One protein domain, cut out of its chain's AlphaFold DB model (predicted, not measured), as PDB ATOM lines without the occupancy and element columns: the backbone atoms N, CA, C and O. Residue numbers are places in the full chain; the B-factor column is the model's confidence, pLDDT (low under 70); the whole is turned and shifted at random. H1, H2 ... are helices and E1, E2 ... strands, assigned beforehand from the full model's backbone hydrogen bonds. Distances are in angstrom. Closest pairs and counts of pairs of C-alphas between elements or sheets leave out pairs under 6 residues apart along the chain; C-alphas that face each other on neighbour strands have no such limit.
ATOM      1  N   SER A 222      19.176   6.034  47.178       83.62
ATOM      2  CA  SER A 222      20.177   5.025  46.805       83.62
ATOM      3  C   SER A 222      19.776   4.208  45.577       83.62
ATOM      4  O   SER A 222      20.633   3.831  44.790       83.62
ATOM      5  N   ASP A 223      18.474   3.988  45.390       84.50
ATOM      6  CA  ASP A 223      17.926   3.095  44.365       84.50
ATOM      7  C   ASP A 223      17.408   3.891  43.151       84.50
ATOM      8  O   ASP A 223      16.717   3.361  42.276       84.50
ATOM      9  N   ALA A 224      17.666   5.202  43.113       84.12
ATOM     10  CA  ALA A 224      17.244   6.063  42.021       84.12
ATOM     11  C   ALA A 224      18.119   5.825  40.782       84.12
ATOM     12  O   ALA A 224      19.340   5.901  40.841       84.12
ATOM     13  N   THR A 225      17.486   5.615  39.626       86.25
ATOM     14  CA  THR A 225      18.178   5.357  38.349       86.25
ATOM     15  C   THR A 225      18.998   6.547  37.840       86.25
ATOM     16  O   THR A 225      19.871   6.375  36.998       86.25
ATOM     17  N   LEU A 226      18.700   7.764  38.305       90.25
ATOM     18  CA  LEU A 226      19.400   8.984  37.907       90.25
ATOM     19  C   LEU A 226      19.899   9.726  39.145       90.25
ATOM     20  O   LEU A 226      19.165   9.793  40.138       90.25
ATOM     21  N   PRO A 227      21.084  10.357  39.073       91.56
ATOM     22  CA  PRO A 227      21.561  11.214  40.142       91.56
ATOM     23  C   PRO A 227      20.583  12.369  40.363       91.56
ATOM     24  O   PRO A 227      20.058  12.978  39.422       91.56
ATOM     25  N   GLU A 228      20.323  12.670  41.631       90.94
ATOM     26  CA  GLU A 228      19.458  13.775  42.023       90.94
ATOM     27  C   GLU A 228      20.264  14.876  42.698       90.94
ATOM     28  O   GLU A 228      21.055  14.594  43.596       90.94
ATOM     29  N   PHE A 229      19.992  16.126  42.335       90.81
ATOM     30  CA  PHE A 229      20.642  17.310  42.890       90.81
ATOM     31  C   PHE A 229      19.616  18.244  43.521       90.81
ATOM     32  O   PHE A 229      18.512  18.437  42.999       90.81
ATOM     33  N   ASP A 230      19.971  18.821  44.664       88.62
ATOM     34  CA  ASP A 230      19.168  19.856  45.303       88.62
ATOM     35  C   ASP A 230      19.351  21.203  44.592       88.62
ATOM     36  O   ASP A 230      20.307  21.432  43.850       88.62
ATOM     37  N   ARG A 231      18.393  22.114  44.782       83.50
ATOM     38  CA  ARG A 231      18.493  23.460  44.205       83.50
ATOM     39  C   ARG A 231      19.699  24.181  44.805       83.50
ATOM     40  O   ARG A 231      19.837  24.193  46.020       83.50
ATOM     41  N   GLY A 232      20.523  24.789  43.956       81.56
ATOM     42  CA  GLY A 232      21.768  25.452  44.362       81.56
ATOM     43  C   GLY A 232      22.989  24.528  44.417       81.56
ATOM     44  O   GLY A 232      24.100  25.029  44.383       81.56
ATOM     45  N   ALA A 233      22.801  23.204  44.415       86.31
ATOM     46  CA  ALA A 233      23.878  22.208  44.352       86.31
ATOM     47  C   ALA A 233      23.963  21.561  42.957       86.31
ATOM     48  O   ALA A 233      24.167  20.354  42.823       86.31
ATOM     49  N   LEU A 234      23.683  22.348  41.916       86.38
ATOM     50  CA  LEU A 234      23.669  21.864  40.543       86.38
ATOM     51  C   LEU A 234      25.110  21.810  40.021       86.38
ATOM     52  O   LEU A 234      25.776  22.842  40.075       86.38
ATOM     53  N   PRO A 235      25.594  20.662  39.517       85.56
ATOM     54  CA  PRO A 235      26.916  20.606  38.913       85.56
ATOM     55  C   PRO A 235      26.966  21.462  37.645       85.56
ATOM     56  O   PRO A 235      25.966  21.613  36.932       85.56
ATOM     57  N   GLU A 236      28.148  21.999  37.364       88.31
ATOM     58  CA  GLU A 236      28.413  22.760  36.147       88.31
ATOM     59  C   GLU A 236      28.158  21.906  34.893       88.31
ATOM     60  O   GLU A 236      28.240  20.677  34.913       88.31
ATOM     61  N   GLY A 237      27.766  22.554  33.792       91.69
ATOM     62  CA  GLY A 237      27.460  21.878  32.525       91.69
ATOM     63  C   GLY A 237      26.097  21.173  32.459       91.69
ATOM     64  O   GLY A 237      25.713  20.688  31.390       91.69
ATOM     65  N   LEU A 238      25.314  21.147  33.548       94.50
ATOM     66  CA  LEU A 238      23.927  20.673  33.537       94.50
ATOM     67  C   LEU A 238      22.928  21.827  33.640       94.50
ATOM     68  O   LEU A 238      23.041  22.708  34.484       94.50
ATOM     69  N   ALA A 239      21.877  21.780  32.824       94.31
ATOM     70  CA  ALA A 239      20.819  22.780  32.825       94.31
ATOM     71  C   ALA A 239      19.430  22.145  32.733       94.31
ATOM     72  O   ALA A 239      19.218  21.092  32.131       94.31
ATOM     73  N   THR A 240      18.432  22.812  33.315       93.38
ATOM     74  CA  THR A 240      17.033  22.429  33.085       93.38
ATOM     75  C   THR A 240      16.587  22.842  31.683       93.38
ATOM     76  O   THR A 240      17.110  23.796  31.112       93.38
ATOM     77  N   ARG A 241      15.528  22.218  31.146       92.75
ATOM     78  CA  ARG A 241      14.921  22.665  29.871       92.75
ATOM     79  C   ARG A 241      14.521  24.144  29.865       92.75
ATOM     80  O   ARG A 241      14.485  24.750  28.802       92.75
ATOM     81  N   ARG A 242      14.157  24.703  31.023       92.44
ATOM     82  CA  ARG A 242      13.825  26.127  31.145       92.44
ATOM     83  C   ARG A 242      15.084  26.987  31.040       92.44
ATOM     84  O   ARG A 242      15.086  27.899  30.228       92.44
ATOM     85  N   ALA A 243      16.137  26.632  31.772       93.06
ATOM     86  CA  ALA A 243      17.421  27.326  31.708       93.06
ATOM     87  C   ALA A 243      18.032  27.269  30.295       93.06
ATOM     88  O   ALA A 243      18.478  28.288  29.788       93.06
ATOM     89  N   LEU A 244      17.953  26.122  29.601       95.12
ATOM     90  CA  LEU A 244      18.364  26.034  28.190       95.12
ATOM     91  C   LEU A 244      17.619  27.048  27.312       95.12
ATOM     92  O   LEU A 244      18.244  27.732  26.513       95.12
ATOM     93  N   ARG A 245      16.299  27.198  27.485       94.50
ATOM     94  CA  ARG A 245      15.512  28.178  26.717       94.50
ATOM     95  C   ARG A 245      15.899  29.621  27.024       94.50
ATOM     96  O   ARG A 245      15.897  30.428  26.103       94.50
ATOM     97  N   GLU A 246      16.187  29.931  28.286       94.81
ATOM     98  CA  GLU A 246      16.665  31.254  28.716       94.81
ATOM     99  C   GLU A 246      18.042  31.567  28.103       94.81
ATOM    100  O   GLU A 246      18.284  32.698  27.706       94.81
ATOM    101  N   MET A 247      18.884  30.547  27.897       94.56
ATOM    102  CA  MET A 247      20.159  30.643  27.169       94.56
ATOM    103  C   MET A 247      20.017  30.607  25.633       94.56
ATOM    104  O   MET A 247      21.016  30.541  24.926       94.56
ATOM    105  N   GLY A 248      18.798  30.593  25.081       94.94
ATOM    106  CA  GLY A 248      18.591  30.493  23.628       94.94
ATOM    107  C   GLY A 248      18.924  29.119  23.027       94.94
ATOM    108  O   GLY A 248      19.045  28.981  21.809       94.94
ATOM    109  N   LEU A 249      19.032  28.084  23.859       96.06
ATOM    110  CA  LEU A 249      19.366  26.717  23.474       96.06
ATOM    111  C   LEU A 249      18.133  25.799  23.468       96.06
ATOM    112  O   LEU A 249      17.133  25.982  24.171       96.06
ATOM    113  N   SER A 250      18.225  24.754  22.659       94.44
ATOM    114  CA  SER A 250      17.299  23.628  22.580       94.44
ATOM    115  C   SER A 250      17.981  22.352  23.095       94.44
ATOM    116  O   SER A 250      19.209  22.287  23.094       94.44
ATOM    117  N   PRO A 251      17.227  21.315  23.513       94.75
ATOM    118  CA  PRO A 251      17.814  20.072  24.023       94.75
ATOM    119  C   PRO A 251      18.801  19.365  23.081       94.75
ATOM    120  O   PRO A 251      19.584  18.562  23.570       94.75
ATOM    121  N   GLY A 252      18.790  19.656  21.775       94.12
ATOM    122  CA  GLY A 252      19.788  19.135  20.838       94.12
ATOM    123  C   GLY A 252      19.867  17.609  20.838       94.12
ATOM    124  O   GLY A 252      18.842  16.946  20.683       94.12
ATOM    125  N   ASP A 253      21.074  17.086  21.053       93.56
ATOM    126  CA  ASP A 253      21.409  15.654  21.000       93.56
ATOM    127  C   ASP A 253      21.238  14.931  22.343       93.56
ATOM    128  O   ASP A 253      21.649  13.785  22.511       93.56
ATOM    129  N   ASN A 254      20.628  15.581  23.336       93.56
ATOM    130  CA  ASN A 254      20.309  14.913  24.589       93.56
ATOM    131  C   ASN A 254      19.215  13.844  24.359       93.56
ATOM    132  O   ASN A 254      18.023  14.164  24.364       93.56
ATOM    133  N   THR A 255      19.601  12.567  24.243       88.19
ATOM    134  CA  THR A 255      18.681  11.410  24.128       88.19
ATOM    135  C   THR A 255      17.757  11.262  25.346       88.19
ATOM    136  O   THR A 255      16.675  10.682  25.263       88.19
ATOM    137  N   GLY A 256      18.145  11.825  26.494       89.44
ATOM    138  CA  GLY A 256      17.361  11.788  27.720       89.44
ATOM    139  C   GLY A 256      17.922  12.690  28.823       89.44
ATOM    140  O   GLY A 256      18.927  13.373  28.627       89.44
ATOM    141  N   PRO A 257      17.253  12.734  29.986       92.38
ATOM    142  CA  PRO A 257      17.754  13.453  31.146       92.38
ATOM    143  C   PRO A 257      18.938  12.721  31.783       92.38
ATOM    144  O   PRO A 257      18.871  11.516  32.004       92.38
ATOM    145  N   VAL A 258      19.981  13.465  32.137       94.12
ATOM    146  CA  VAL A 258      21.175  12.923  32.808       94.12
ATOM    147  C   VAL A 258      21.016  12.949  34.326       94.12
ATOM    148  O   VAL A 258      21.549  12.099  35.027       94.12
ATOM    149  N   ALA A 259      20.241  13.903  34.848       93.00
ATOM    150  CA  ALA A 259      20.002  14.027  36.279       93.00
ATOM    151  C   ALA A 259      18.625  14.627  36.590       93.00
ATOM    152  O   ALA A 259      17.899  15.105  35.709       93.00
ATOM    153  N   ILE A 260      18.255  14.610  37.869       92.50
ATOM    154  CA  ILE A 260      17.000  15.169  38.374       92.50
ATOM    155  C   ILE A 260      17.299  16.314  39.341       92.50
ATOM    156  O   ILE A 260      17.939  16.137  40.371       92.50
ATOM    157  N   LEU A 261      16.750  17.489  39.057       91.94
ATOM    158  CA  LEU A 261      16.659  18.597  39.994       91.94
ATOM    159  C   LEU A 261      15.473  18.384  40.941       91.94
ATOM    160  O   LEU A 261      14.300  18.371  40.529       91.94
ATOM    161  N   ARG A 262      15.779  18.255  42.230       89.25
ATOM    162  CA  ARG A 262      14.800  17.985  43.285       89.25
ATOM    163  C   ARG A 262      13.874  19.182  43.489       89.25
ATOM    164  O   ARG A 262      14.249  20.356  43.399       89.25
ATOM    165  N   CYS A 263      12.603  18.891  43.761       87.00
ATOM    166  CA  CYS A 263      11.650  19.931  44.127       87.00
ATOM    167  C   CYS A 263      11.856  20.373  45.585       87.00
ATOM    168  O   CYS A 263      12.337  19.604  46.419       87.00
ATOM    169  N   ARG A 264      11.413  21.593  45.917       84.62
ATOM    170  CA  ARG A 264      11.552  22.177  47.265       84.62
ATOM    171  C   ARG A 264      10.964  21.291  48.373       84.62
ATOM    172  O   ARG A 264      11.517  21.222  49.459       84.62
ATOM    173  N   LEU A 265       9.870  20.580  48.089       82.81
ATOM    174  CA  LEU A 265       9.223  19.676  49.046       82.81
ATOM    175  C   LEU A 265      10.009  18.373  49.284       82.81
ATOM    176  O   LEU A 265       9.868  17.754  50.338       82.81
ATOM    177  N   CYS A 266      10.787  17.920  48.300       84.88
ATOM    178  CA  CYS A 266      11.613  16.719  48.426       84.88
ATOM    179  C   CYS A 266      12.960  17.021  49.089       84.88
ATOM    180  O   CYS A 266      13.503  16.128  49.729       84.88
ATOM    181  N   ALA A 267      13.451  18.264  49.016       80.94
ATOM    182  CA  ALA A 267      14.681  18.685  49.691       80.94
ATOM    183  C   ALA A 267      14.670  18.347  51.195       80.94
ATOM    184  O   ALA A 267      15.638  17.801  51.709       80.94
ATOM    185  N   THR A 268      13.530  18.523  51.875       84.25
ATOM    186  CA  THR A 268      13.354  18.195  53.307       84.25
ATOM    187  C   THR A 268      13.272  16.695  53.618       84.25
ATOM    188  O   THR A 268      13.023  16.303  54.756       84.25
ATOM    189  N   ARG A 269      13.420  15.830  52.610       85.94
ATOM    190  CA  ARG A 269      13.322  14.368  52.711       85.94
ATOM    191  C   ARG A 269      14.484  13.722  51.949       85.94
ATOM    192  O   ARG A 269      14.258  13.173  50.868       85.94
ATOM    193  N   PRO A 270      15.727  13.838  52.444       82.06
ATOM    194  CA  PRO A 270      16.933  13.498  51.688       82.06
ATOM    195  C   PRO A 270      17.024  12.013  51.325       82.06
ATOM    196  O   PRO A 270      17.590  11.695  50.281       82.06
ATOM    197  N   GLN A 271      16.412  11.122  52.114       85.19
ATOM    198  CA  GLN A 271      16.461   9.682  51.853       85.19
ATOM    199  C   GLN A 271      15.571   9.226  50.682       85.19
ATOM    200  O   GLN A 271      15.680   8.086  50.239       85.19
ATOM    201  N   TRP A 272      14.672  10.083  50.182       86.69
ATOM    202  CA  TRP A 272      13.692   9.718  49.158       86.69
ATOM    203  C   TRP A 272      13.950  10.441  47.831       86.69
ATOM    204  O   TRP A 272      14.141  11.664  47.796       86.69
ATOM    205  N   SER A 273      13.861   9.682  46.738       88.50
ATOM    206  CA  SER A 273      13.903  10.186  45.364       88.50
ATOM    207  C   SER A 273      12.744  11.149  45.071       88.50
ATOM    208  O   SER A 273      11.604  10.983  45.538       88.50
ATOM    209  N   CYS A 274      13.019  12.179  44.270       87.00
ATOM    210  CA  CYS A 274      12.035  13.161  43.862       87.00
ATOM    211  C   CYS A 274      11.026  12.559  42.881       87.00
ATOM    212  O   CYS A 274      11.281  12.359  41.694       87.00
ATOM    213  N   ARG A 275       9.803  12.351  43.369       81.69
ATOM    214  CA  ARG A 275       8.682  11.809  42.588       81.69
ATOM    215  C   ARG A 275       7.671  12.873  42.144       81.69
ATOM    216  O   ARG A 275       6.560  12.548  41.722       81.69
ATOM    217  N   HIS A 276       8.004  14.154  42.293       81.25
ATOM    218  CA  HIS A 276       7.084  15.222  41.917       81.25
ATOM    219  C   HIS A 276       6.899  15.234  40.387       81.25
ATOM    220  O   HIS A 276       7.902  15.203  39.676       81.25
ATOM    221  N   PRO A 277       5.663  15.315  39.853       79.31
ATOM    222  CA  PRO A 277       5.434  15.352  38.403       79.31
ATOM    223  C   PRO A 277       6.147  16.517  37.708       79.31
ATOM    224  O   PRO A 277       6.495  16.432  36.539       79.31
ATOM    225  N   THR A 278       6.383  17.597  38.453       75.50
ATOM    226  CA  THR A 278       7.090  18.799  37.994       75.50
ATOM    227  C   THR A 278       8.563  18.824  38.419       75.50
ATOM    228  O   THR A 278       9.137  19.904  38.564       75.50
ATOM    229  N   ARG A 279       9.171  17.666  38.716       86.12
ATOM    230  CA  ARG A 279      10.617  17.590  38.968       86.12
ATOM    231  C   ARG A 279      11.375  18.109  37.746       86.12
ATOM    232  O   ARG A 279      10.957  17.874  36.611       86.12
ATOM    233  N   GLY A 280      12.449  18.854  37.982       88.38
ATOM    234  CA  GLY A 280      13.251  19.387  36.890       88.38
ATOM    235  C   GLY A 280      14.136  18.278  36.351       88.38
ATOM    236  O   GLY A 280      14.856  17.657  37.116       88.38
ATOM    237  N   PHE A 281      14.089  18.014  35.056       92.50
ATOM    238  CA  PHE A 281      15.093  17.167  34.428       92.50
ATOM    239  C   PHE A 281      16.279  18.018  33.996       92.50
ATOM    240  O   PHE A 281      16.085  19.115  33.462       92.50
ATOM    241  N   LEU A 282      17.474  17.497  34.236       94.81
ATOM    242  CA  LEU A 282      18.740  18.122  33.899       94.81
ATOM    243  C   LEU A 282      19.309  17.469  32.645       94.81
ATOM    244  O   LEU A 282      19.313  16.245  32.507       94.81
ATOM    245  N   LEU A 283      19.738  18.320  31.729       95.44
ATOM    246  CA  LEU A 283      20.293  17.993  30.424       95.44
ATOM    247  C   LEU A 283      21.701  18.569  30.353       95.44
ATOM    248  O   LEU A 283      21.991  19.554  31.034       95.44
ATOM    249  N   ARG A 284      22.554  17.984  29.517       95.56
ATOM    250  CA  ARG A 284      23.889  18.526  29.276       95.56
ATOM    251  C   ARG A 284      23.803  19.741  28.371       95.56
ATOM    252  O   ARG A 284      23.122  19.696  27.343       95.56
ATOM    253  N   VAL A 285      24.503  20.799  28.759       95.44
ATOM    254  CA  VAL A 285      24.610  22.030  27.970       95.44
ATOM    255  C   VAL A 285      25.483  21.800  26.736       95.44
ATOM    256  O   VAL A 285      25.103  22.247  25.663       95.44
ATOM    257  N   ASP A 286      26.552  21.006  26.835       94.81
ATOM    258  CA  ASP A 286      27.463  20.720  25.708       94.81
ATOM    259  C   ASP A 286      26.769  20.043  24.513       94.81
ATOM    260  O   ASP A 286      27.173  20.211  23.370       94.81
ATOM    261  N   LEU A 287      25.714  19.263  24.781       96.06
ATOM    262  CA  LEU A 287      24.914  18.564  23.763       96.06
ATOM    263  C   LEU A 287      23.710  19.392  23.287       96.06
ATOM    264  O   LEU A 287      22.921  18.946  22.446       96.06
ATOM    265  N   ALA A 288      23.506  20.570  23.873       96.44
ATOM    266  CA  ALA A 288      22.436  21.465  23.487       96.44
ATOM    267  C   ALA A 288      22.787  22.153  22.164       96.44
ATOM    268  O   ALA A 288      23.943  22.407  21.843       96.44
ATOM    269  N   ARG A 289      21.759  22.477  21.383       96.38
ATOM    270  CA  ARG A 289      21.922  23.149  20.087       96.38
ATOM    271  C   ARG A 289      21.207  24.492  20.101       96.38
ATOM    272  O   ARG A 289      20.154  24.569  20.743       96.38
ATOM    273  N   PRO A 290      21.685  25.516  19.371       95.62
ATOM    274  CA  PRO A 290      20.971  26.779  19.225       95.62
ATOM    275  C   PRO A 290      19.504  26.553  18.858       95.62
ATOM    276  O   PRO A 290      19.164  25.675  18.057       95.62
ATOM    277  N   LYS A 291      18.608  27.311  19.491       94.56
ATOM    278  CA  LYS A 291      17.181  27.230  19.195       94.56
ATOM    279  C   LYS A 291      16.962  27.598  17.726       94.56
ATOM    280  O   LYS A 291      17.399  28.649  17.274       94.56
TER     281      LYS A 291
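AT A GLANCE: This is residues 222 to 291 of the 359 residues of an uncharacterized protein of Streptomyces microflavus (UniProt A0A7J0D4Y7). Little of this domain is regular: long loops surround a small staggered sheet, E1 E3 E2, with helix H1 over E1 towards one end and H2 off the sheet towards the other. The 70 printed residues hold E1, H1, E2, H2 and E3 in that order, a mixed class with 21 residues in named elements; the sheet is antiparallel. The whole is compact, radius of gyration of the C-alphas 12.3 A, yet elongated, 37 by 22 by 21 A.

IN THESE COORDINATES: Find C-alpha 280 at (13.251, 19.387, 36.890); E3 runs 13.1 A to residue 284. E1 is residues 238 to 240, from (23.927, 20.673, 33.537), and E2 259 to 261. H1, residues 241 to 246, spans 8.8 A; H2 is 264 to 267.

HOW THE PARTS SIT: E3 pairs with E1 at N 283 and O 239, 2.8 A, and with E2 at N 261 and O 280, 2.7 A. H1 is on the sheet at a height of 6.8 A, across the strands; its closest C-alphas to E3 are Arg 241 and Leu 283, 7.1 A. H2 is not on the sheet, and is apart from H1. In H1 every O i to N i+4 pair is within hydrogen-bond range; H2 is too short for one.

THE WHOLE: The C-alphas of Gln 271 and Pro 290, farthest apart, are 37.1 A apart. The links H1 to E2 and H2 to E3 are long. The printed part has no cut, and no printed residue is under 70 in pLDDT.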